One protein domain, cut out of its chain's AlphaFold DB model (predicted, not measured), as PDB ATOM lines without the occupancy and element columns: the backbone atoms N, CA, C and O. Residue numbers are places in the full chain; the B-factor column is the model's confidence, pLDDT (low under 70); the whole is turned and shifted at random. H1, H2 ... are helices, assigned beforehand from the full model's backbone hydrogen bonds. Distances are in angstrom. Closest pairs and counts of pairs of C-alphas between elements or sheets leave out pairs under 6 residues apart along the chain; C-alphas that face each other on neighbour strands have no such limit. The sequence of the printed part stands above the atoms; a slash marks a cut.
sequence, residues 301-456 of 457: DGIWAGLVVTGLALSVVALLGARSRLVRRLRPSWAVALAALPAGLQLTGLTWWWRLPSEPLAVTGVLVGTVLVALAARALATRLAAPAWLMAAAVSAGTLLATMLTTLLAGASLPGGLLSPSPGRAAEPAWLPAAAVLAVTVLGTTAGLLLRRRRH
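This is residues 301 to 456 of the 457 residues of an uncharacterized protein of Auraticoccus monumenti (UniProt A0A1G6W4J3). Three helices make the core: H2 in the middle, H3 crossing it steeply, and H4 side by side with residues 335 to 346 of H2. H1 closes a loose triangle with H2 and H3, meeting them near its two ends, while H5 runs past H4 with little contact, and residues 447 to 456, of which 447 to 455 belong to H5, stick out. The printed part has 156 residues with five named helices, H1 to H5 in order, and no named strand; its class is all helix. It is compact, with a radius of gyration of the C-alphas of 17.0 A and spans of 53 by 37 by 29 A.

Start at H2, residues 325 to 351, which has a kink of 64 degrees near residue 345. H3, residues 359 to 384, touches it, C-alphas 344 and 370 being closest at 3.9 A; the tilt of 69.5 degrees is steep, only just short of about perpendicular. H4, residues 388 to 410, touches H2 at a shallow tilt of 12 degrees, the same way, closest at C-alphas 343 and 396, 4.2 A. H1, residues 301 to 323, touches H3 with residues 302 to 307 alone, closest at C-alphas 303 and 363, 6.1 A; it only just touches H2, with 3 pairs of C-alphas within 8 A and only at the corner. H5, residues 429 to 455, forms a hairpin with H4, but they only just touch, C-alphas 393 and 442 being closest at 7.6 A. In H3 and H4 every O i to N i+4 pair is within hydrogen-bond range; H1 has 18 of 19, H2 15 of 23, H5 21 of 23.

Find C-alpha 301 at (25.891, -40.408, 32.757), where H1 begins its 34.5 A. H2 spans 34.0 A, H3 37.4 A and H4 32.0 A. H5 covers 39.0 A to C-alpha 455 at (11.031, -7.266, 64.062).

The C-alphas of Pro 357 and His 456 are farthest apart, 56.3 A. The printed part has no cut; the link from H4 to H5, residues 411 to 428, is long. Look for pLDDT under 70 at residues 406 to 415 and 421 to 456.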
ATOM      1  N   ASP A 301      26.993 -40.933  33.571       75.38
ATOM      2  CA  ASP A 301      25.891 -40.408  32.757       75.38
ATOM      3  C   ASP A 301      24.606 -41.233  32.917       75.38
ATOM      4  O   ASP A 301      23.538 -40.666  33.156       75.38
ATOM      5  N   GLY A 302      24.713 -42.568  32.905       74.81
ATOM      6  CA  GLY A 302      23.578 -43.467  33.157       74.81
ATOM      7  C   GLY A 302      22.964 -43.257  34.545       74.81
ATOM      8  O   GLY A 302      21.743 -43.243  34.717       74.81
ATOM      9  N   ILE A 303      23.796 -42.973  35.548       81.12
ATOM     10  CA  ILE A 303      23.318 -42.700  36.908       81.12
ATOM     11  C   ILE A 303      22.697 -41.322  37.034       81.12
ATOM     12  O   ILE A 303      21.679 -41.195  37.711       81.12
ATOM     13  N   TRP A 304      23.247 -40.299  36.380       79.75
ATOM     14  CA  TRP A 304      22.590 -38.996  36.322       79.75
ATOM     15  C   TRP A 304      21.214 -39.101  35.678       79.75
ATOM     16  O   TRP A 304      20.249 -38.589  36.246       79.75
ATOM     17  N   ALA A 305      21.093 -39.826  34.564       75.94
ATOM     18  CA  ALA A 305      19.803 -40.096  33.938       75.94
ATOM     19  C   ALA A 305      18.847 -40.811  34.911       75.94
ATOM     20  O   ALA A 305      17.722 -40.352  35.124       75.94
ATOM     21  N   GLY A 306      19.309 -41.868  35.587       77.88
ATOM     22  CA  GLY A 306      18.521 -42.597  36.587       77.88
ATOM     23  C   GLY A 306      18.085 -41.737  37.782       77.88
ATOM     24  O   GLY A 306      16.935 -41.819  38.226       77.88
ATOM     25  N   LEU A 307      18.962 -40.862  38.282       80.56
ATOM     26  CA  LEU A 307      18.658 -39.913  39.356       80.56
ATOM     27  C   LEU A 307      17.646 -38.854  38.912       80.56
ATOM     28  O   LEU A 307      16.737 -38.534  39.678       80.56
ATOM     29  N   VAL A 308      17.757 -38.341  37.682       77.75
ATOM     30  CA  VAL A 308      16.796 -37.388  37.106       77.75
ATOM     31  C   VAL A 308      15.418 -38.033  36.974       77.75
ATOM     32  O   VAL A 308      14.437 -37.465  37.456       77.75
ATOM     33  N   VAL A 309      15.332 -39.242  36.410       75.00
ATOM     34  CA  VAL A 309      14.070 -39.993  36.288       75.00
ATOM     35  C   VAL A 309      13.447 -40.236  37.664       75.00
ATOM     36  O   VAL A 309      12.261 -39.970  37.870       75.00
ATOM     37  N   THR A 310      14.252 -40.664  38.640       78.44
ATOM     38  CA  THR A 310      13.781 -40.902  40.012       78.44
ATOM     39  C   THR A 310      13.302 -39.609  40.676       78.44
ATOM     40  O   THR A 310      12.241 -39.582  41.301       78.44
ATOM     41  N   GLY A 311      14.040 -38.509  40.509       78.44
ATOM     42  CA  GLY A 311      13.680 -37.190  41.030       78.44
ATOM     43  C   GLY A 311      12.388 -36.638  40.422       78.44
ATOM     44  O   GLY A 311      11.553 -36.085  41.145       78.44
ATOM     45  N   LEU A 312      12.175 -36.832  39.118       73.19
ATOM     46  CA  LEU A 312      10.936 -36.461  38.431       73.19
ATOM     47  C   LEU A 312       9.748 -37.279  38.946       73.19
ATOM     48  O   LEU A 312       8.728 -36.694  39.313       73.19
ATOM     49  N   ALA A 313       9.892 -38.601  39.063       76.31
ATOM     50  CA  ALA A 313       8.847 -39.471  39.606       76.31
ATOM     51  C   ALA A 313       8.458 -39.062  41.038       76.31
ATOM     52  O   ALA A 313       7.279 -38.889  41.353       76.31
ATOM     53  N   LEU A 314       9.454 -38.811  41.891       79.69
ATOM     54  CA  LEU A 314       9.266 -38.317  43.254       79.69
ATOM     55  C   LEU A 314       8.562 -36.952  43.300       79.69
ATOM     56  O   LEU A 314       7.695 -36.731  44.149       79.69
ATOM     57  N   SER A 315       8.891 -36.052  42.373       74.75
ATOM     58  CA  SER A 315       8.258 -34.734  42.260       74.75
ATOM     59  C   SER A 315       6.791 -34.840  41.843       74.75
ATOM     60  O   SER A 315       5.938 -34.179  42.435       74.75
ATOM     61  N   VAL A 316       6.469 -35.717  40.887       76.00
ATOM     62  CA  VAL A 316       5.085 -36.000  40.474       76.00
ATOM     63  C   VAL A 316       4.281 -36.572  41.642       76.00
ATOM     64  O   VAL A 316       3.187 -36.085  41.924       76.00
ATOM     65  N   VAL A 317       4.834 -37.531  42.393       79.31
ATOM     66  CA  VAL A 317       4.188 -38.083  43.597       79.31
ATOM     67  C   VAL A 317       3.961 -36.999  44.655       79.31
ATOM     68  O   VAL A 317       2.888 -36.940  45.259       79.31
ATOM     69  N   ALA A 318       4.928 -36.105  44.870       74.75
ATOM     70  CA  ALA A 318       4.785 -34.994  45.808       74.75
ATOM     71  C   ALA A 318       3.714 -33.980  45.364       74.75
ATOM     72  O   ALA A 318       2.968 -33.486  46.211       74.75
ATOM     73  N   LEU A 319       3.606 -33.698  44.059       75.38
ATOM     74  CA  LEU A 319       2.600 -32.802  43.478       75.38
ATOM     75  C   LEU A 319       1.190 -33.400  43.554       75.38
ATOM     76  O   LEU A 319       0.281 -32.756  44.077       75.38
ATOM     77  N   LEU A 320       1.016 -34.651  43.116       81.31
ATOM     78  CA  LEU A 320      -0.257 -35.378  43.211       81.31
ATOM     79  C   LEU A 320      -0.677 -35.568  44.675       81.31
ATOM     80  O   LEU A 320      -1.844 -35.417  45.039       81.31
ATOM     81  N   GLY A 321       0.296 -35.824  45.548       74.88
ATOM     82  CA  GLY A 321       0.108 -35.978  46.981       74.88
ATOM     83  C   GLY A 321       0.037 -34.665  47.762       74.88
ATOM     84  O   GLY A 321      -0.209 -34.728  48.967       74.88
ATOM     85  N   ALA A 322       0.210 -33.486  47.150       73.06
ATOM     86  CA  ALA A 322       0.322 -32.202  47.858       73.06
ATOM     87  C   ALA A 322      -0.910 -31.874  48.722       73.06
ATOM     88  O   ALA A 322      -0.809 -31.196  49.750       73.06
ATOM     89  N   ARG A 323      -2.081 -32.401  48.343       77.25
ATOM     90  CA  ARG A 323      -3.318 -32.278  49.127       77.25
ATOM     91  C   ARG A 323      -3.387 -33.240  50.317       77.25
ATOM     92  O   ARG A 323      -4.067 -32.924  51.297       77.25
ATOM     93  N   SER A 324      -2.651 -34.351  50.287       85.00
ATOM     94  CA  SER A 324      -2.638 -35.360  51.348       85.00
ATOM     95  C   SER A 324      -2.008 -34.831  52.646       85.00
ATOM     96  O   SER A 324      -1.069 -34.027  52.647       85.00
ATOM     97  N   ARG A 325      -2.510 -35.302  53.796       85.50
ATOM     98  CA  ARG A 325      -1.905 -35.009  55.111       85.50
ATOM     99  C   ARG A 325      -0.488 -35.591  55.226       85.50
ATOM    100  O   ARG A 325       0.344 -35.024  55.932       85.50
ATOM    101  N   LEU A 326      -0.208 -36.677  54.502       81.31
ATOM    102  CA  LEU A 326       1.082 -37.364  54.503       81.31
ATOM    103  C   LEU A 326       2.197 -36.476  53.927       81.31
ATOM    104  O   LEU A 326       3.212 -36.273  54.588       81.31
ATOM    105  N   VAL A 327       1.984 -35.865  52.755       78.88
ATOM    106  CA  VAL A 327       2.985 -34.976  52.133       78.88
ATOM    107  C   VAL A 327       3.247 -33.742  52.993       78.88
ATOM    108  O   VAL A 327       4.403 -33.359  53.181       78.88
ATOM    109  N   ARG A 328       2.210 -33.159  53.611       80.38
ATOM    110  CA  ARG A 328       2.394 -32.041  54.557       80.38
ATOM    111  C   ARG A 328       3.244 -32.434  55.765       80.38
ATOM    112  O   ARG A 328       4.087 -31.644  56.181       80.38
ATOM    113  N   ARG A 329       3.065 -33.651  56.291       86.12
ATOM    114  CA  ARG A 329       3.866 -34.184  57.405       86.12
ATOM    115  C   ARG A 329       5.318 -34.457  57.000       86.12
ATOM    116  O   ARG A 329       6.218 -34.267  57.812       86.12
ATOM    117  N   LEU A 330       5.550 -34.873  55.755       82.38
ATOM    118  CA  LEU A 330       6.883 -35.201  55.241       82.38
ATOM    119  C   LEU A 330       7.670 -33.977  54.752       82.38
ATOM    120  O   LEU A 330       8.896 -34.021  54.751       82.38
ATOM    121  N   ARG A 331       7.007 -32.876  54.378       80.12
ATOM    122  CA  ARG A 331       7.621 -31.643  53.841       80.12
ATOM    123  C   ARG A 331       8.885 -31.145  54.580       80.12
ATOM    124  O   ARG A 331       9.850 -30.817  53.892       80.12
ATOM    125  N   PRO A 332       8.961 -31.106  55.928       80.31
ATOM    126  CA  PRO A 332      10.198 -30.716  56.612       80.31
ATOM    127  C   PRO A 332      11.348 -31.712  56.405       80.31
ATOM    128  O   PRO A 332      12.504 -31.303  56.373       80.31
ATOM    129  N   SER A 333      11.059 -33.003  56.232       83.81
ATOM    130  CA  SER A 333      12.073 -34.018  55.920       83.81
ATOM    131  C   SER A 333      12.595 -33.890  54.485       83.81
ATOM    132  O   SER A 333      13.782 -34.104  54.267       83.81
ATOM    133  N   TRP A 334      11.755 -33.462  53.533       80.94
ATOM    134  CA  TRP A 334      12.179 -33.189  52.151       80.94
ATOM    135  C   TRP A 334      13.232 -32.083  52.068       80.94
ATOM    136  O   TRP A 334      14.222 -32.235  51.360       80.94
ATOM    137  N   ALA A 335      13.069 -30.997  52.830       80.31
ATOM    138  CA  ALA A 335      14.052 -29.912  52.857       80.31
ATOM    139  C   ALA A 335      15.428 -30.378  53.365       80.31
ATOM    140  O   ALA A 335      16.455 -29.950  52.847       80.31
ATOM    141  N   VAL A 336      15.456 -31.283  54.352       83.88
ATOM    142  CA  VAL A 336      16.705 -31.874  54.863       83.88
ATOM    143  C   VAL A 336      17.335 -32.797  53.820       83.88
ATOM    144  O   VAL A 336      18.538 -32.714  53.602       83.88
ATOM    145  N   ALA A 337      16.538 -33.634  53.150       81.56
ATOM    146  CA  ALA A 337      17.026 -34.538  52.109       81.56
ATOM    147  C   ALA A 337      17.628 -33.775  50.917       81.56
ATOM    148  O   ALA A 337      18.730 -34.095  50.484       81.56
ATOM    149  N   LEU A 338      16.958 -32.717  50.445       81.81
ATOM    150  CA  LEU A 338      17.476 -31.852  49.379       81.81
ATOM    151  C   LEU A 338      18.767 -31.132  49.798       81.81
ATOM    152  O   LEU A 338      19.708 -31.064  49.016       81.81
ATOM    153  N   ALA A 339      18.847 -30.643  51.040       79.88
ATOM    154  CA  ALA A 339      20.055 -30.000  51.560       79.88
ATOM    155  C   ALA A 339      21.226 -30.981  51.768       79.88
ATOM    156  O   ALA A 339      22.384 -30.574  51.692       79.88
ATOM    157  N   ALA A 340      20.938 -32.261  52.019       84.94
ATOM    158  CA  ALA A 340      21.926 -33.332  52.170       84.94
ATOM    159  C   ALA A 340      22.385 -33.928  50.829       84.94
ATOM    160  O   ALA A 340      23.368 -34.664  50.799       84.94
ATOM    161  N   LEU A 341      21.685 -33.630  49.729       83.38
ATOM    162  CA  LEU A 341      21.930 -34.228  48.419       83.38
ATOM    163  C   LEU A 341      23.368 -34.018  47.914       83.38
ATOM    164  O   LEU A 341      23.955 -35.011  47.500       83.38
ATOM    165  N   PRO A 342      23.997 -32.828  48.017       82.38
ATOM    166  CA  PRO A 342      25.382 -32.659  47.576       82.38
ATOM    167  C   PRO A 342      26.386 -33.495  48.379       82.38
ATOM    168  O   PRO A 342      27.218 -34.172  47.782       82.38
ATOM    169  N   ALA A 343      26.285 -33.521  49.718       81.00
ATOM    170  CA  ALA A 343      27.104 -34.429  50.530       81.00
ATOM    171  C   ALA A 343      26.826 -35.891  50.182       81.00
ATOM    172  O   ALA A 343      27.764 -36.667  50.064       81.00
ATOM    173  N   GLY A 344      25.559 -36.261  49.980       81.75
ATOM    174  CA  GLY A 344      25.171 -37.598  49.544       81.75
ATOM    175  C   GLY A 344      25.867 -37.992  48.244       81.75
ATOM    176  O   GLY A 344      26.583 -38.984  48.242       81.75
ATOM    177  N   LEU A 345      25.733 -37.175  47.191       84.31
ATOM    178  CA  LEU A 345      26.358 -37.367  45.875       84.31
ATOM    179  C   LEU A 345      27.894 -37.370  45.914       84.31
ATOM    180  O   LEU A 345      28.529 -38.000  45.074       84.31
ATOM    181  N   GLN A 346      28.506 -36.655  46.855       82.12
ATOM    182  CA  GLN A 346      29.958 -36.673  47.020       82.12
ATOM    183  C   GLN A 346      30.420 -37.933  47.764       82.12
ATOM    184  O   GLN A 346      31.392 -38.576  47.371       82.12
ATOM    185  N   LEU A 347      29.692 -38.319  48.815       76.69
ATOM    186  CA  LEU A 347      29.982 -39.484  49.649       76.69
ATOM    187  C   LEU A 347      29.566 -40.804  49.003       76.69
ATOM    188  O   LEU A 347      29.917 -41.858  49.526       76.69
ATOM    189  N   THR A 348      28.893 -40.790  47.852       76.62
ATOM    190  CA  THR A 348      28.670 -42.017  47.077       76.62
ATOM    191  C   THR A 348      29.972 -42.681  46.657       76.62
ATOM    192  O   THR A 348      29.992 -43.892  46.469       76.62
ATOM    193  N   GLY A 349      31.088 -41.945  46.608       71.00
ATOM    194  CA  GLY A 349      32.416 -42.552  46.491       71.00
ATOM    195  C   GLY A 349      32.659 -43.671  47.519       71.00
ATOM    196  O   GLY A 349      33.293 -44.675  47.223       71.00
ATOM    197  N   LEU A 350      32.061 -43.574  48.709       75.50
ATOM    198  CA  LEU A 350      32.184 -44.575  49.771       75.50
ATOM    199  C   LEU A 350      31.285 -45.802  49.574       75.50
ATOM    200  O   LEU A 350      31.528 -46.833  50.191       75.50
ATOM    201  N   THR A 351      30.243 -45.715  48.744       74.62
ATOM    202  CA  THR A 351      29.297 -46.825  48.532       74.62
ATOM    203  C   THR A 351      29.730 -47.767  47.414       74.62
ATOM    204  O   THR A 351      29.016 -48.724  47.126       74.62
ATOM    205  N   TRP A 352      30.850 -47.470  46.745       78.81
ATOM    206  CA  TRP A 352      31.408 -48.268  45.646       78.81
ATOM    207  C   TRP A 352      30.377 -48.577  44.557       78.81
ATOM    208  O   TRP A 352      30.377 -49.650  43.954       78.81
ATOM    209  N   TRP A 353      29.463 -47.632  44.305       79.31
ATOM    210  CA  TRP A 353      28.306 -47.862  43.436       79.31
ATOM    211  C   TRP A 353      28.714 -48.257  42.016       79.31
ATOM    212  O   TRP A 353      27.988 -48.991  41.351       79.31
ATOM    213  N   TRP A 354      29.890 -47.823  41.553       77.25
ATOM    214  CA  TRP A 354      30.402 -48.137  40.218       77.25
ATOM    215  C   TRP A 354      30.775 -49.611  40.068       77.25
ATOM    216  O   TRP A 354      30.833 -50.115  38.947       77.25
ATOM    217  N   ARG A 355      30.969 -50.323  41.185       75.88
ATOM    218  CA  ARG A 355      31.196 -51.769  41.213       75.88
ATOM    219  C   ARG A 355      29.894 -52.576  41.181       75.88
ATOM    220  O   ARG A 355      29.960 -53.776  40.932       75.88
ATOM    221  N   LEU A 356      28.734 -51.953  41.410       78.94
ATOM    222  CA  LEU A 356      27.450 -52.657  41.442       78.94
ATOM    223  C   LEU A 356      27.054 -53.149  40.041       78.94
ATOM    224  O   LEU A 356      27.258 -52.430  39.061       78.94
ATOM    225  N   PRO A 357      26.461 -54.346  39.915       72.62
ATOM    226  CA  PRO A 357      26.252 -54.987  38.617       72.62
ATOM    227  C   PRO A 357      25.232 -54.259  37.733       72.62
ATOM    228  O   PRO A 357      25.275 -54.399  36.518       72.62
ATOM    229  N   SER A 358      24.340 -53.446  38.310       77.19
ATOM    230  CA  SER A 358      23.289 -52.750  37.566       77.19
ATOM    231  C   SER A 358      23.147 -51.283  37.981       77.19
ATOM    232  O   SER A 358      23.394 -50.911  39.131       77.19
ATOM    233  N   GLU A 359      22.743 -50.435  37.033       77.25
ATOM    234  CA  GLU A 359      22.496 -49.005  37.270       77.25
ATOM    235  C   GLU A 359      21.408 -48.735  38.324       77.25
ATOM    236  O   GLU A 359      21.615 -47.853  39.158       77.25
ATOM    237  N   PRO A 360      20.294 -49.498  38.400       77.00
ATOM    238  CA  PRO A 360      19.293 -49.298  39.446       77.00
ATOM    239  C   PRO A 360      19.850 -49.519  40.856       77.00
ATOM    240  O   PRO A 360      19.508 -48.781  41.783       77.00
ATOM    241  N   LEU A 361      20.740 -50.505  41.030       79.38
ATOM    242  CA  LEU A 361      21.420 -50.729  42.307       79.38
ATOM    243  C   LEU A 361      22.371 -49.573  42.631       79.38
ATOM    244  O   LEU A 361      22.414 -49.135  43.780       79.38
ATOM    245  N   ALA A 362      23.069 -49.031  41.628       78.94
ATOM    246  CA  ALA A 362      23.914 -47.852  41.792       78.94
ATOM    247  C   ALA A 362      23.111 -46.616  42.227       78.94
ATOM    248  O   ALA A 362      23.450 -45.997  43.236       78.94
ATOM    249  N   VAL A 363      21.998 -46.315  41.552       82.75
ATOM    250  CA  VAL A 363      21.069 -45.236  41.935       82.75
ATOM    251  C   VAL A 363      20.529 -45.455  43.351       82.75
ATOM    252  O   VAL A 363      20.478 -44.522  44.150       82.75
ATOM    253  N   THR A 364      20.180 -46.692  43.710       81.19
ATOM    254  CA  THR A 364      19.705 -47.020  45.063       81.19
ATOM    255  C   THR A 364      20.787 -46.771  46.114       81.19
ATOM    256  O   THR A 364      20.506 -46.151  47.138       81.19
ATOM    257  N   GLY A 365      22.032 -47.183  45.853       78.12
ATOM    258  CA  GLY A 365      23.172 -46.914  46.734       78.12
ATOM    259  C   GLY A 365      23.395 -45.415  46.958       78.12
ATOM    260  O   GLY A 365      23.580 -44.983  48.097       78.12
ATOM    261  N   VAL A 366      23.273 -44.616  45.892       78.38
ATOM    262  CA  VAL A 366      23.342 -43.148  45.955       78.38
ATOM    263  C   VAL A 366      22.251 -42.584  46.871       78.38
ATOM    264  O   VAL A 366      22.543 -41.812  47.785       78.38
ATOM    265  N   LEU A 367      21.000 -43.011  46.676       83.31
ATOM    266  CA  LEU A 367      19.860 -42.555  47.474       83.31
ATOM    267  C   LEU A 367      19.998 -42.939  48.953       83.31
ATOM    268  O   LEU A 367      19.720 -42.113  49.826       83.31
ATOM    269  N   VAL A 368      20.459 -44.158  49.249       82.50
ATOM    270  CA  VAL A 368      20.721 -44.614  50.623       82.50
ATOM    271  C   VAL A 368      21.782 -43.734  51.285       82.50
ATOM    272  O   VAL A 368      21.570 -43.273  52.407       82.50
ATOM    273  N   GLY A 369      22.874 -43.421  50.579       77.62
ATOM    274  CA  GLY A 369      23.903 -42.493  51.056       77.62
ATOM    275  C   GLY A 369      23.332 -41.115  51.405       77.62
ATOM    276  O   GLY A 369      23.546 -40.611  52.509       77.62
ATOM    277  N   THR A 370      22.519 -40.530  50.519       82.06
ATOM    278  CA  THR A 370      21.846 -39.244  50.776       82.06
ATOM    279  C   THR A 370      20.925 -39.299  51.998       82.06
ATOM    280  O   THR A 370      20.914 -38.369  52.812       82.06
ATOM    281  N   VAL A 371      20.166 -40.385  52.167       85.44
ATOM    282  CA  VAL A 371      19.277 -40.572  53.324       85.44
ATOM    283  C   VAL A 371      20.079 -40.667  54.624       85.44
ATOM    284  O   VAL A 371      19.707 -40.022  55.605       85.44
ATOM    285  N   LEU A 372      21.197 -41.397  54.640       83.50
ATOM    286  CA  LEU A 372      22.066 -41.503  55.817       83.50
ATOM    287  C   LEU A 372      22.635 -40.139  56.234       83.50
ATOM    288  O   LEU A 372      22.584 -39.795  57.416       83.50
ATOM    289  N   VAL A 373      23.085 -39.320  55.276       82.75
ATOM    290  CA  VAL A 373      23.547 -37.945  55.548       82.75
ATOM    291  C   VAL A 373      22.416 -37.090  56.122       82.75
ATOM    292  O   VAL A 373      22.613 -36.379  57.109       82.75
ATOM    293  N   ALA A 374      21.209 -37.181  55.559       86.88
ATOM    294  CA  ALA A 374      20.049 -36.446  56.055       86.88
ATOM    295  C   ALA A 374      19.674 -36.853  57.495       86.88
ATOM    296  O   ALA A 374      19.353 -35.993  58.323       86.88
ATOM    297  N   LEU A 375      19.738 -38.150  57.816       87.56
ATOM    298  CA  LEU A 375      19.493 -38.672  59.162       87.56
ATOM    299  C   LEU A 375      20.571 -38.213  60.153       87.56
ATOM    300  O   LEU A 375      20.230 -37.739  61.238       87.56
ATOM    301  N   ALA A 376      21.848 -38.270  59.765       84.94
ATOM    302  CA  ALA A 376      22.963 -37.792  60.579       84.94
ATOM    303  C   ALA A 376      22.859 -36.284  60.858       84.94
ATOM    304  O   ALA A 376      22.970 -35.855  62.008       84.94
ATOM    305  N   ALA A 377      22.545 -35.480  59.837       84.44
ATOM    306  CA  ALA A 377      22.313 -34.047  59.984       84.44
ATOM    307  C   ALA A 377      21.147 -33.752  60.936       84.44
ATOM    308  O   ALA A 377      21.227 -32.839  61.759       84.44
ATOM    309  N   ARG A 378      20.073 -34.549  60.875       88.88
ATOM    310  CA  ARG A 378      18.926 -34.420  61.777       88.88
ATOM    311  C   ARG A 378      19.285 -34.781  63.217       88.88
ATOM    312  O   ARG A 378      18.912 -34.042  64.126       88.88
ATOM    313  N   ALA A 379      20.041 -35.855  63.433       87.31
ATOM    314  CA  ALA A 379      20.543 -36.224  64.753       87.31
ATOM    315  C   ALA A 379      21.453 -35.124  65.328       87.31
ATOM    316  O   ALA A 379      21.263 -34.682  66.464       87.31
ATOM    317  N   LEU A 380      22.378 -34.596  64.525       80.62
ATOM    318  CA  LEU A 380      23.273 -33.516  64.935       80.62
ATOM    319  C   LEU A 380      22.511 -32.220  65.251       80.62
ATOM    320  O   LEU A 380      22.796 -31.553  66.244       80.62
ATOM    321  N   ALA A 381      21.485 -31.903  64.464       86.88
ATOM    322  CA  ALA A 381      20.615 -30.753  64.679       86.88
ATOM    323  C   ALA A 381      19.876 -30.804  66.021       86.88
ATOM    324  O   ALA A 381      19.781 -29.782  66.699       86.88
ATOM    325  N   THR A 382      19.420 -31.992  66.444       88.81
ATOM    326  CA  THR A 382      18.809 -32.156  67.774       88.81
ATOM    327  C   THR A 382      19.803 -31.896  68.903       88.81
ATOM    328  O   THR A 382      19.451 -31.226  69.870       88.81
ATOM    329  N   ARG A 383      21.062 -32.336  68.757       89.56
ATOM    330  CA  ARG A 383      22.117 -32.113  69.759       89.56
ATOM    331  C   ARG A 383      22.557 -30.651  69.850       89.56
ATOM    332  O   ARG A 383      22.856 -30.171  70.936       89.56
ATOM    333  N   LEU A 384      22.593 -29.947  68.720       82.44
ATOM    334  CA  LEU A 384      23.044 -28.553  68.636       82.44
ATOM    335  C   LEU A 384      21.904 -27.530  68.745       82.44
ATOM    336  O   LEU A 384      22.152 -26.327  68.683       82.44
ATOM    337  N   ALA A 385      20.662 -27.998  68.897       89.81
ATOM    338  CA  ALA A 385      19.453 -27.178  68.922       89.81
ATOM    339  C   ALA A 385      19.341 -26.206  67.726       89.81
ATOM    340  O   ALA A 385      18.860 -25.077  67.871       89.81
ATOM    341  N   ALA A 386      19.782 -26.669  66.552       82.31
ATOM    342  CA  ALA A 386      19.759 -25.969  65.270       82.31
ATOM    343  C   ALA A 386      18.709 -26.606  64.336       82.31
ATOM    344  O   ALA A 386      18.325 -27.759  64.538       82.31
ATOM    345  N   PRO A 387      18.210 -25.913  63.298       85.00
ATOM    346  CA  PRO A 387      17.295 -26.536  62.352       85.00
ATOM    347  C   PRO A 387      18.044 -27.523  61.440       85.00
ATOM    348  O   PRO A 387      19.103 -27.218  60.895       85.00
ATOM    349  N   ALA A 388      17.467 -28.712  61.240       82.50
ATOM    350  CA  ALA A 388      18.118 -29.828  60.543       82.50
ATOM    351  C   ALA A 388      18.570 -29.524  59.108       82.50
ATOM    352  O   ALA A 388      19.589 -30.046  58.668       82.50
ATOM    353  N   TRP A 389      17.854 -28.652  58.395       82.94
ATOM    354  CA  TRP A 389      18.236 -28.252  57.040       82.94
ATOM    355  C   TRP A 389      19.518 -27.401  57.022       82.94
ATOM    356  O   TRP A 389      20.309 -27.553  56.098       82.94
ATOM    357  N   LEU A 390      19.771 -26.572  58.051       79.00
ATOM    358  CA  LEU A 390      21.031 -25.821  58.164       79.00
ATOM    359  C   LEU A 390      22.201 -26.765  58.422       79.00
ATOM    360  O   LEU A 390      23.255 -26.601  57.819       79.00
ATOM    361  N   MET A 391      22.006 -27.774  59.275       82.88
ATOM    362  CA  MET A 391      23.043 -28.775  59.529       82.88
ATOM    363  C   MET A 391      23.348 -29.597  58.278       82.88
ATOM    364  O   MET A 391      24.514 -29.810  57.972       82.88
ATOM    365  N   ALA A 392      22.324 -30.006  57.526       81.12
ATOM    366  CA  ALA A 392      22.512 -30.719  56.264       81.12
ATOM    367  C   ALA A 392      23.259 -29.862  55.230       81.12
ATOM    368  O   ALA A 392      24.205 -30.342  54.616       81.12
ATOM    369  N   ALA A 393      22.903 -28.579  55.099       79.00
ATOM    370  CA  ALA A 393      23.606 -27.652  54.215       79.00
ATOM    371  C   ALA A 393      25.066 -27.427  54.644       79.00
ATOM    372  O   ALA A 393      25.955 -27.416  53.797       79.00
ATOM    373  N   ALA A 394      25.327 -27.298  55.949       79.88
ATOM    374  CA  ALA A 394      26.678 -27.153  56.484       79.88
ATOM    375  C   ALA A 394      27.532 -28.410  56.244       79.88
ATOM    376  O   ALA A 394      28.684 -28.290  55.836       79.88
ATOM    377  N   VAL A 395      26.964 -29.607  56.437       81.19
ATOM    378  CA  VAL A 395      27.632 -30.882  56.126       81.19
ATOM    379  C   VAL A 395      27.925 -30.984  54.629       81.19
ATOM    380  O   VAL A 395      29.052 -31.296  54.258       81.19
ATOM    381  N   SER A 396      26.963 -30.654  53.767       82.19
ATOM    382  CA  SER A 396      27.152 -30.600  52.311       82.19
ATOM    383  C   SER A 396      28.268 -29.644  51.898       82.19
ATOM    384  O   SER A 396      29.173 -30.046  51.171       82.19
ATOM    385  N   ALA A 397      28.259 -28.412  52.409       79.25
ATOM    386  CA  ALA A 397      29.298 -27.425  52.127       79.25
ATOM    387  C   ALA A 397      30.679 -27.881  52.623       79.25
ATOM    388  O   ALA A 397      31.653 -27.800  51.880       79.25
ATOM    389  N   GLY A 398      30.758 -28.413  53.847       77.94
ATOM    390  CA  GLY A 398      32.001 -28.937  54.413       77.94
ATOM    391  C   GLY A 398      32.550 -30.131  53.633       77.94
ATOM    392  O   GLY A 398      33.751 -30.205  53.405       77.94
ATOM    393  N   THR A 399      31.679 -31.026  53.162       79.88
ATOM    394  CA  THR A 399      32.075 -32.202  52.367       79.88
ATOM    395  C   THR A 399      32.615 -31.789  50.999       79.88
ATOM    396  O   THR A 399      33.654 -32.291  50.572       79.88
ATOM    397  N   LEU A 400      31.955 -30.841  50.327       79.75
ATOM    398  CA  LEU A 400      32.429 -30.293  49.053       79.75
ATOM    399  C   LEU A 400      33.768 -29.572  49.217       79.75
ATOM    400  O   LEU A 400      34.686 -29.814  48.439       79.75
ATOM    401  N   LEU A 401      33.902 -28.741  50.257       78.12
ATOM    402  CA  LEU A 401      35.141 -28.022  50.547       78.12
ATOM    403  C   LEU A 401      36.288 -28.986  50.868       78.12
ATOM    404  O   LEU A 401      37.376 -28.833  50.325       78.12
ATOM    405  N   ALA A 402      36.042 -29.995  51.707       76.12
ATOM    406  CA  ALA A 402      37.034 -31.013  52.034       76.12
ATOM    407  C   ALA A 402      37.478 -31.776  50.782       76.12
ATOM    408  O   ALA A 402      38.673 -31.932  50.566       76.12
ATOM    409  N   THR A 403      36.532 -32.173  49.926       72.50
ATOM    410  CA  THR A 403      36.847 -32.887  48.680       72.50
ATOM    411  C   THR A 403      37.641 -32.006  47.718       72.50
ATOM    412  O   THR A 403      38.622 -32.455  47.132       72.50
ATOM    413  N   MET A 404      37.259 -30.738  47.555       71.25
ATOM    414  CA  MET A 404      38.037 -29.789  46.759       71.25
ATOM    415  C   MET A 404      39.464 -29.672  47.275       71.25
ATOM    416  O   MET A 404      40.406 -29.801  46.500       71.25
ATOM    417  N   LEU A 405      39.617 -29.470  48.584       71.25
ATOM    418  CA  LEU A 405      40.919 -29.306  49.207       71.25
ATOM    419  C   LEU A 405      41.778 -30.562  49.026       71.25
ATOM    420  O   LEU A 405      42.945 -30.440  48.677       71.25
ATOM    421  N   THR A 406      41.211 -31.762  49.189       69.12
ATOM    422  CA  THR A 406      41.947 -33.012  48.945       69.12
ATOM    423  C   THR A 406      42.321 -33.177  47.479       69.12
ATOM    424  O   THR A 406      43.446 -33.562  47.186       69.12
ATOM    425  N   THR A 407      41.421 -32.834  46.553       67.19
ATOM    426  CA  THR A 407      41.698 -32.963  45.114       67.19
ATOM    427  C   THR A 407      42.802 -31.995  44.679       67.19
ATOM    428  O   THR A 407      43.654 -32.365  43.880       67.19
ATOM    429  N   LEU A 408      42.815 -30.779  45.235       66.81
ATOM    430  CA  LEU A 408      43.823 -29.757  44.946       66.81
ATOM    431  C   LEU A 408      45.174 -30.047  45.618       66.81
ATOM    432  O   LEU A 408      46.207 -29.901  44.979       66.81
ATOM    433  N   LEU A 409      45.181 -30.447  46.895       67.44
ATOM    434  CA  LEU A 409      46.420 -30.650  47.657       67.44
ATOM    435  C   LEU A 409      47.091 -31.993  47.370       67.44
ATOM    436  O   LEU A 409      48.314 -32.063  47.341       67.44
ATOM    437  N   ALA A 410      46.307 -33.061  47.215       59.66
ATOM    438  CA  ALA A 410      46.842 -34.413  47.086       59.66
ATOM    439  C   ALA A 410      46.866 -34.914  45.636       59.66
ATOM    440  O   ALA A 410      47.341 -36.019  45.394       59.66
ATOM    441  N   GLY A 411      46.271 -34.178  44.686       59.41
ATOM    442  CA  GLY A 411      46.042 -34.668  43.320       59.41
ATOM    443  C   GLY A 411      45.139 -35.911  43.250       59.41
ATOM    444  O   GLY A 411      44.901 -36.450  42.173       59.41
ATOM    445  N   ALA A 412      44.618 -36.363  44.393       60.50
ATOM    446  CA  ALA A 412      43.835 -37.572  44.545       60.50
ATOM    447  C   ALA A 412      42.381 -37.188  44.810       60.50
ATOM    448  O   ALA A 412      42.045 -36.559  45.816       60.50
ATOM    449  N   SER A 413      41.499 -37.574  43.892       65.62
ATOM    450  CA  SER A 413      40.061 -37.509  44.134       65.62
ATOM    451  C   SER A 413      39.576 -38.838  44.707       65.62
ATOM    452  O   SER A 413      40.068 -39.895  44.316       65.62
ATOM    453  N   LEU A 414      38.587 -38.793  45.601       66.69
ATOM    454  CA  LEU A 414      37.880 -40.000  46.025       66.69
ATOM    455  C   LEU A 414      37.213 -40.641  44.793       66.69
ATOM    456  O   LEU A 414      36.376 -39.974  44.160       66.69
ATOM    457  N   PRO A 415      37.551 -41.896  44.439       68.38
ATOM    458  CA  PRO A 415      36.925 -42.569  43.311       68.38
ATOM    459  C   PRO A 415      35.406 -42.642  43.524       68.38
ATOM    460  O   PRO A 415      34.919 -42.868  44.630       68.38
ATOM    461  N   GLY A 416      34.644 -42.367  42.460       70.56
ATOM    462  CA  GLY A 416      33.183 -42.490  42.451       70.56
ATOM    463  C   GLY A 416      32.364 -41.387  43.127       70.56
ATOM    464  O   GLY A 416      31.156 -41.557  43.306       70.56
ATOM    465  N   GLY A 417      32.944 -40.239  43.475       79.75
ATOM    466  CA  GLY A 417      32.123 -39.059  43.778       79.75
ATOM    467  C   GLY A 417      31.367 -38.591  42.527       79.75
ATOM    468  O   GLY A 417      31.989 -38.234  41.528       79.75
ATOM    469  N   LEU A 418      30.027 -38.550  42.562       80.75
ATOM    470  CA  LEU A 418      29.212 -38.109  41.414       80.75
ATOM    471  C   LEU A 418      29.325 -36.610  41.134       80.75
ATOM    472  O   LEU A 418      28.874 -36.158  40.083       80.75
ATOM    473  N   LEU A 419      29.913 -35.844  42.052       78.44
ATOM    474  CA  LEU A 419      30.235 -34.424  41.892       78.44
ATOM    475  C   LEU A 419      31.736 -34.178  41.699       78.44
ATOM    476  O   LEU A 419      32.121 -33.047  41.414       78.44
ATOM    477  N   SER A 420      32.575 -35.218  41.778       73.00
ATOM    478  CA  SER A 420      34.011 -35.071  41.548       73.00
ATOM    479  C   SER A 420      34.269 -34.583  40.113       73.00
ATOM    480  O   SER A 420      33.565 -35.003  39.181       73.00
ATOM    481  N   PRO A 421      35.245 -33.684  39.901       66.06
ATOM    482  CA  PRO A 421      35.613 -33.253  38.562       66.06
ATOM    483  C   PRO A 421      36.074 -34.454  37.732       66.06
ATOM    484  O   PRO A 421      36.643 -35.419  38.256       66.06
ATOM    485  N   SER A 422      35.795 -34.406  36.430       62.53
ATOM    486  CA  SER A 422      36.402 -35.359  35.509       62.53
ATOM    487  C   SER A 422      37.915 -35.133  35.503       62.53
ATOM    488  O   SER A 422      38.360 -33.987  35.571       62.53
ATOM    489  N   PRO A 423      38.728 -36.189  35.457       55.69
ATOM    490  CA  PRO A 423      40.162 -36.082  35.484       55.69
ATOM    491  C   PRO A 423      40.586 -35.514  34.128       55.69
ATOM    492  O   PRO A 423      39.954 -35.775  33.107       55.69
ATOM    493  N   GLY A 424      41.658 -34.743  34.079       50.34
ATOM    494  CA  GLY A 424      42.186 -34.311  32.787       50.34
ATOM    495  C   GLY A 424      41.534 -33.060  32.205       50.34
ATOM    496  O   GLY A 424      42.256 -32.268  31.602       50.34
ATOM    497  N   ARG A 425      40.239 -32.822  32.459       51.66
ATOM    498  CA  ARG A 425      39.601 -31.528  32.199       51.66
ATOM    499  C   ARG A 425      39.974 -30.561  33.317       51.66
ATOM    500  O   ARG A 425      39.870 -30.918  34.494       51.66
ATOM    501  N   ALA A 426      40.397 -29.345  32.957       48.50
ATOM    502  CA  ALA A 426      40.416 -28.231  33.902       48.50
ATOM    503  C   ALA A 426      39.080 -28.241  34.649       48.50
ATOM    504  O   ALA A 426      38.064 -28.591  34.043       48.50
ATOM    505  N   ALA A 427      39.082 -27.954  35.954       50.59
ATOM    506  CA  ALA A 427      37.861 -27.933  36.744       50.59
ATOM    507  C   ALA A 427      36.907 -26.912  36.119       50.59
ATOM    508  O   ALA A 427      36.962 -25.728  36.442       50.59
ATOM    509  N   GLU A 428      36.075 -27.359  35.175       45.12
ATOM    510  CA  GLU A 428      35.151 -26.468  34.515       45.12
ATOM    511  C   GLU A 428      34.266 -25.924  35.628       45.12
ATOM    512  O   GLU A 428      33.736 -26.706  36.435       45.12
ATOM    513  N   PRO A 429      34.093 -24.597  35.711       48.69
ATOM    514  CA  PRO A 429      33.299 -23.977  36.751       48.69
ATOM    515  C   PRO A 429      31.844 -24.432  36.783       48.69
ATOM    516  O   PRO A 429      31.095 -23.864  37.552       48.69
ATOM    517  N   ALA A 430      31.394 -25.403  35.983       46.19
ATOM    518  CA  ALA A 430      29.999 -25.802  35.839       46.19
ATOM    519  C   ALA A 430      29.285 -26.092  37.176       46.19
ATOM    520  O   ALA A 430      28.085 -25.846  37.295       46.19
ATOM    521  N   TRP A 431      30.003 -26.539  38.213       52.44
ATOM    522  CA  TRP A 431      29.441 -26.761  39.554       52.44
ATOM    523  C   TRP A 431      29.621 -25.564  40.517       52.44
ATOM    524  O   TRP A 431      28.880 -25.463  41.497       52.44
ATOM    525  N   LEU A 432      30.526 -24.616  40.228       53.25
ATOM    526  CA  LEU A 432      30.699 -23.374  40.996       53.25
ATOM    527  C   LEU A 432      29.429 -22.507  41.071       53.25
ATOM    528  O   LEU A 432      29.144 -22.031  42.170       53.25
ATOM    529  N   PRO A 433      28.605 -22.312  40.016       51.03
ATOM    530  CA  PRO A 433      27.364 -21.563  40.142       51.03
ATOM    531  C   PRO A 433      26.344 -22.324  40.986       51.03
ATOM    532  O   PRO A 433      25.635 -21.697  41.764       51.03
ATOM    533  N   ALA A 434      26.302 -23.660  40.928       51.09
ATOM    534  CA  ALA A 434      25.425 -24.446  41.796       51.09
ATOM    535  C   ALA A 434      25.839 -24.324  43.274       51.09
ATOM    536  O   ALA A 434      24.992 -24.080  44.133       51.09
ATOM    537  N   ALA A 435      27.139 -24.413  43.570       53.28
ATOM    538  CA  ALA A 435      27.680 -24.217  44.915       53.28
ATOM    539  C   ALA A 435      27.485 -22.773  45.417       53.28
ATOM    540  O   ALA A 435      27.079 -22.569  46.561       53.28
ATOM    541  N   ALA A 436      27.702 -21.774  44.556       54.03
ATOM    542  CA  ALA A 436      27.500 -20.363  44.868       54.03
ATOM    543  C   ALA A 436      26.023 -20.038  45.107       54.03
ATOM    544  O   ALA A 436      25.696 -19.380  46.091       54.03
ATOM    545  N   VAL A 437      25.112 -20.549  44.273       54.97
ATOM    546  CA  VAL A 437      23.665 -20.411  44.477       54.97
ATOM    547  C   VAL A 437      23.273 -21.042  45.807       54.97
ATOM    548  O   VAL A 437      22.568 -20.409  46.589       54.97
ATOM    549  N   LEU A 438      23.768 -22.237  46.130       51.72
ATOM    550  CA  LEU A 438      23.446 -22.908  47.390       51.72
ATOM    551  C   LEU A 438      23.981 -22.122  48.601       51.72
ATOM    552  O   LEU A 438      23.240 -21.900  49.560       51.72
ATOM    553  N   ALA A 439      25.208 -21.597  48.524       56.06
ATOM    554  CA  ALA A 439      25.792 -20.730  49.547       56.06
ATOM    555  C   ALA A 439      25.006 -19.420  49.727       56.06
ATOM    556  O   ALA A 439      24.657 -19.057  50.852       56.06
ATOM    557  N   VAL A 440      24.648 -18.740  48.633       59.66
ATOM    558  CA  VAL A 440      23.836 -17.512  48.648       59.66
ATOM    559  C   VAL A 440      22.442 -17.784  49.206       59.66
ATOM    560  O   VAL A 440      21.930 -16.992  49.993       59.66
ATOM    561  N   THR A 441      21.834 -18.921  48.871       58.22
ATOM    562  CA  THR A 441      20.500 -19.281  49.366       58.22
ATOM    563  C   THR A 441      20.528 -19.542  50.874       58.22
ATOM    564  O   THR A 441      19.641 -19.088  51.601       58.22
ATOM    565  N   VAL A 442      21.573 -20.204  51.381       57.62
ATOM    566  CA  VAL A 442      21.777 -20.429  52.823       57.62
ATOM    567  C   VAL A 442      22.066 -19.113  53.553       57.62
ATOM    568  O   VAL A 442      21.462 -18.848  54.595       57.62
ATOM    569  N   LEU A 443      22.920 -18.246  53.002       58.69
ATOM    570  CA  LEU A 443      23.221 -16.927  53.575       58.69
ATOM    571  C   LEU A 443      21.994 -16.000  53.570       58.69
ATOM    572  O   LEU A 443      21.693 -15.358  54.574       58.69
ATOM    573  N   GLY A 444      21.228 -15.973  52.480       60.97
ATOM    574  CA  GLY A 444      20.016 -15.163  52.362       60.97
ATOM    575  C   GLY A 444      18.902 -15.622  53.305       60.97
ATOM    576  O   GLY A 444      18.253 -14.802  53.957       60.97
ATOM    577  N   THR A 445      18.703 -16.934  53.450       60.47
ATOM    578  CA  THR A 445      17.690 -17.486  54.368       60.47
ATOM    579  C   THR A 445      18.067 -17.307  55.838       60.47
ATOM    580  O   THR A 445      17.205 -16.957  56.648       60.47
ATOM    581  N   THR A 446      19.344 -17.469  56.194       59.91
ATOM    582  CA  THR A 446      19.833 -17.183  57.555       59.91
ATOM    583  C   THR A 446      19.731 -15.698  57.891       59.91
ATOM    584  O   THR A 446      19.202 -15.353  58.949       59.91
ATOM    585  N   ALA A 447      20.124 -14.806  56.976       61.25
ATOM    586  CA  ALA A 447      19.953 -13.364  57.143       61.25
ATOM    587  C   ALA A 447      18.471 -12.972  57.295       61.25
ATOM    588  O   ALA A 447      18.118 -12.216  58.202       61.25
ATOM    589  N   GLY A 448      17.579 -13.539  56.477       61.62
ATOM    590  CA  GLY A 448      16.137 -13.298  56.558       61.62
ATOM    591  C   GLY A 448      15.509 -13.753  57.882       61.62
ATOM    592  O   GLY A 448      14.680 -13.039  58.454       61.62
ATOM    593  N   LEU A 449      15.929 -14.904  58.415       62.50
ATOM    594  CA  LEU A 449      15.492 -15.393  59.729       62.50
ATOM    595  C   LEU A 449      15.979 -14.495  60.874       62.50
ATOM    596  O   LEU A 449      15.206 -14.188  61.786       62.50
ATOM    597  N   LEU A 450      17.228 -14.031  60.803       59.31
ATOM    598  CA  LEU A 450      17.795 -13.096  61.777       59.31
ATOM    599  C   LEU A 450      17.084 -11.735  61.746       59.31
ATOM    600  O   LEU A 450      16.836 -11.148  62.800       59.31
ATOM    601  N   LEU A 451      16.703 -11.251  60.561       66.19
ATOM    602  CA  LEU A 451      15.959 -10.000  60.397       66.19
ATOM    603  C   LEU A 451      14.509 -10.108  60.885       66.19
ATOM    604  O   LEU A 451      14.025  -9.190  61.546       66.19
ATOM    605  N   ARG A 452      13.815 -11.227  60.626       64.81
ATOM    606  CA  ARG A 452      12.443 -11.444  61.126       64.81
ATOM    607  C   ARG A 452      12.380 -11.529  62.649       64.81
ATOM    608  O   ARG A 452      11.481 -10.935  63.235       64.81
ATOM    609  N   ARG A 453      13.352 -12.182  63.295       61.59
ATOM    610  CA  ARG A 453      13.435 -12.233  64.768       61.59
ATOM    611  C   ARG A 453      13.711 -10.874  65.415       61.59
ATOM    612  O   ARG A 453      13.341 -10.680  66.560       61.59
ATOM    613  N   ARG A 454      14.324  -9.921  64.704       61.88
ATOM    614  CA  ARG A 454      14.498  -8.547  65.212       61.88
ATOM    615  C   ARG A 454      13.232  -7.690  65.125       61.88
ATOM    616  O   ARG A 454      13.169  -6.673  65.804       61.88
ATOM    617  N   ARG A 455      12.262  -8.052  64.277       63.25
ATOM    618  CA  ARG A 455      11.031  -7.266  64.062       63.25
ATOM    619  C   ARG A 455       9.864  -7.670  64.968       63.25
ATOM    620  O   ARG A 455       8.919  -6.903  65.084       63.25
ATOM    621  N   HIS A 456       9.944  -8.830  65.611       46.06
ATOM    622  CA  HIS A 456       8.989  -9.282  66.622       46.06
ATOM    623  C   HIS A 456       9.767  -9.675  67.888       46.06
ATOM    624  O   HIS A 456      10.149 -10.842  67.994       46.06
TER     625      HIS A 456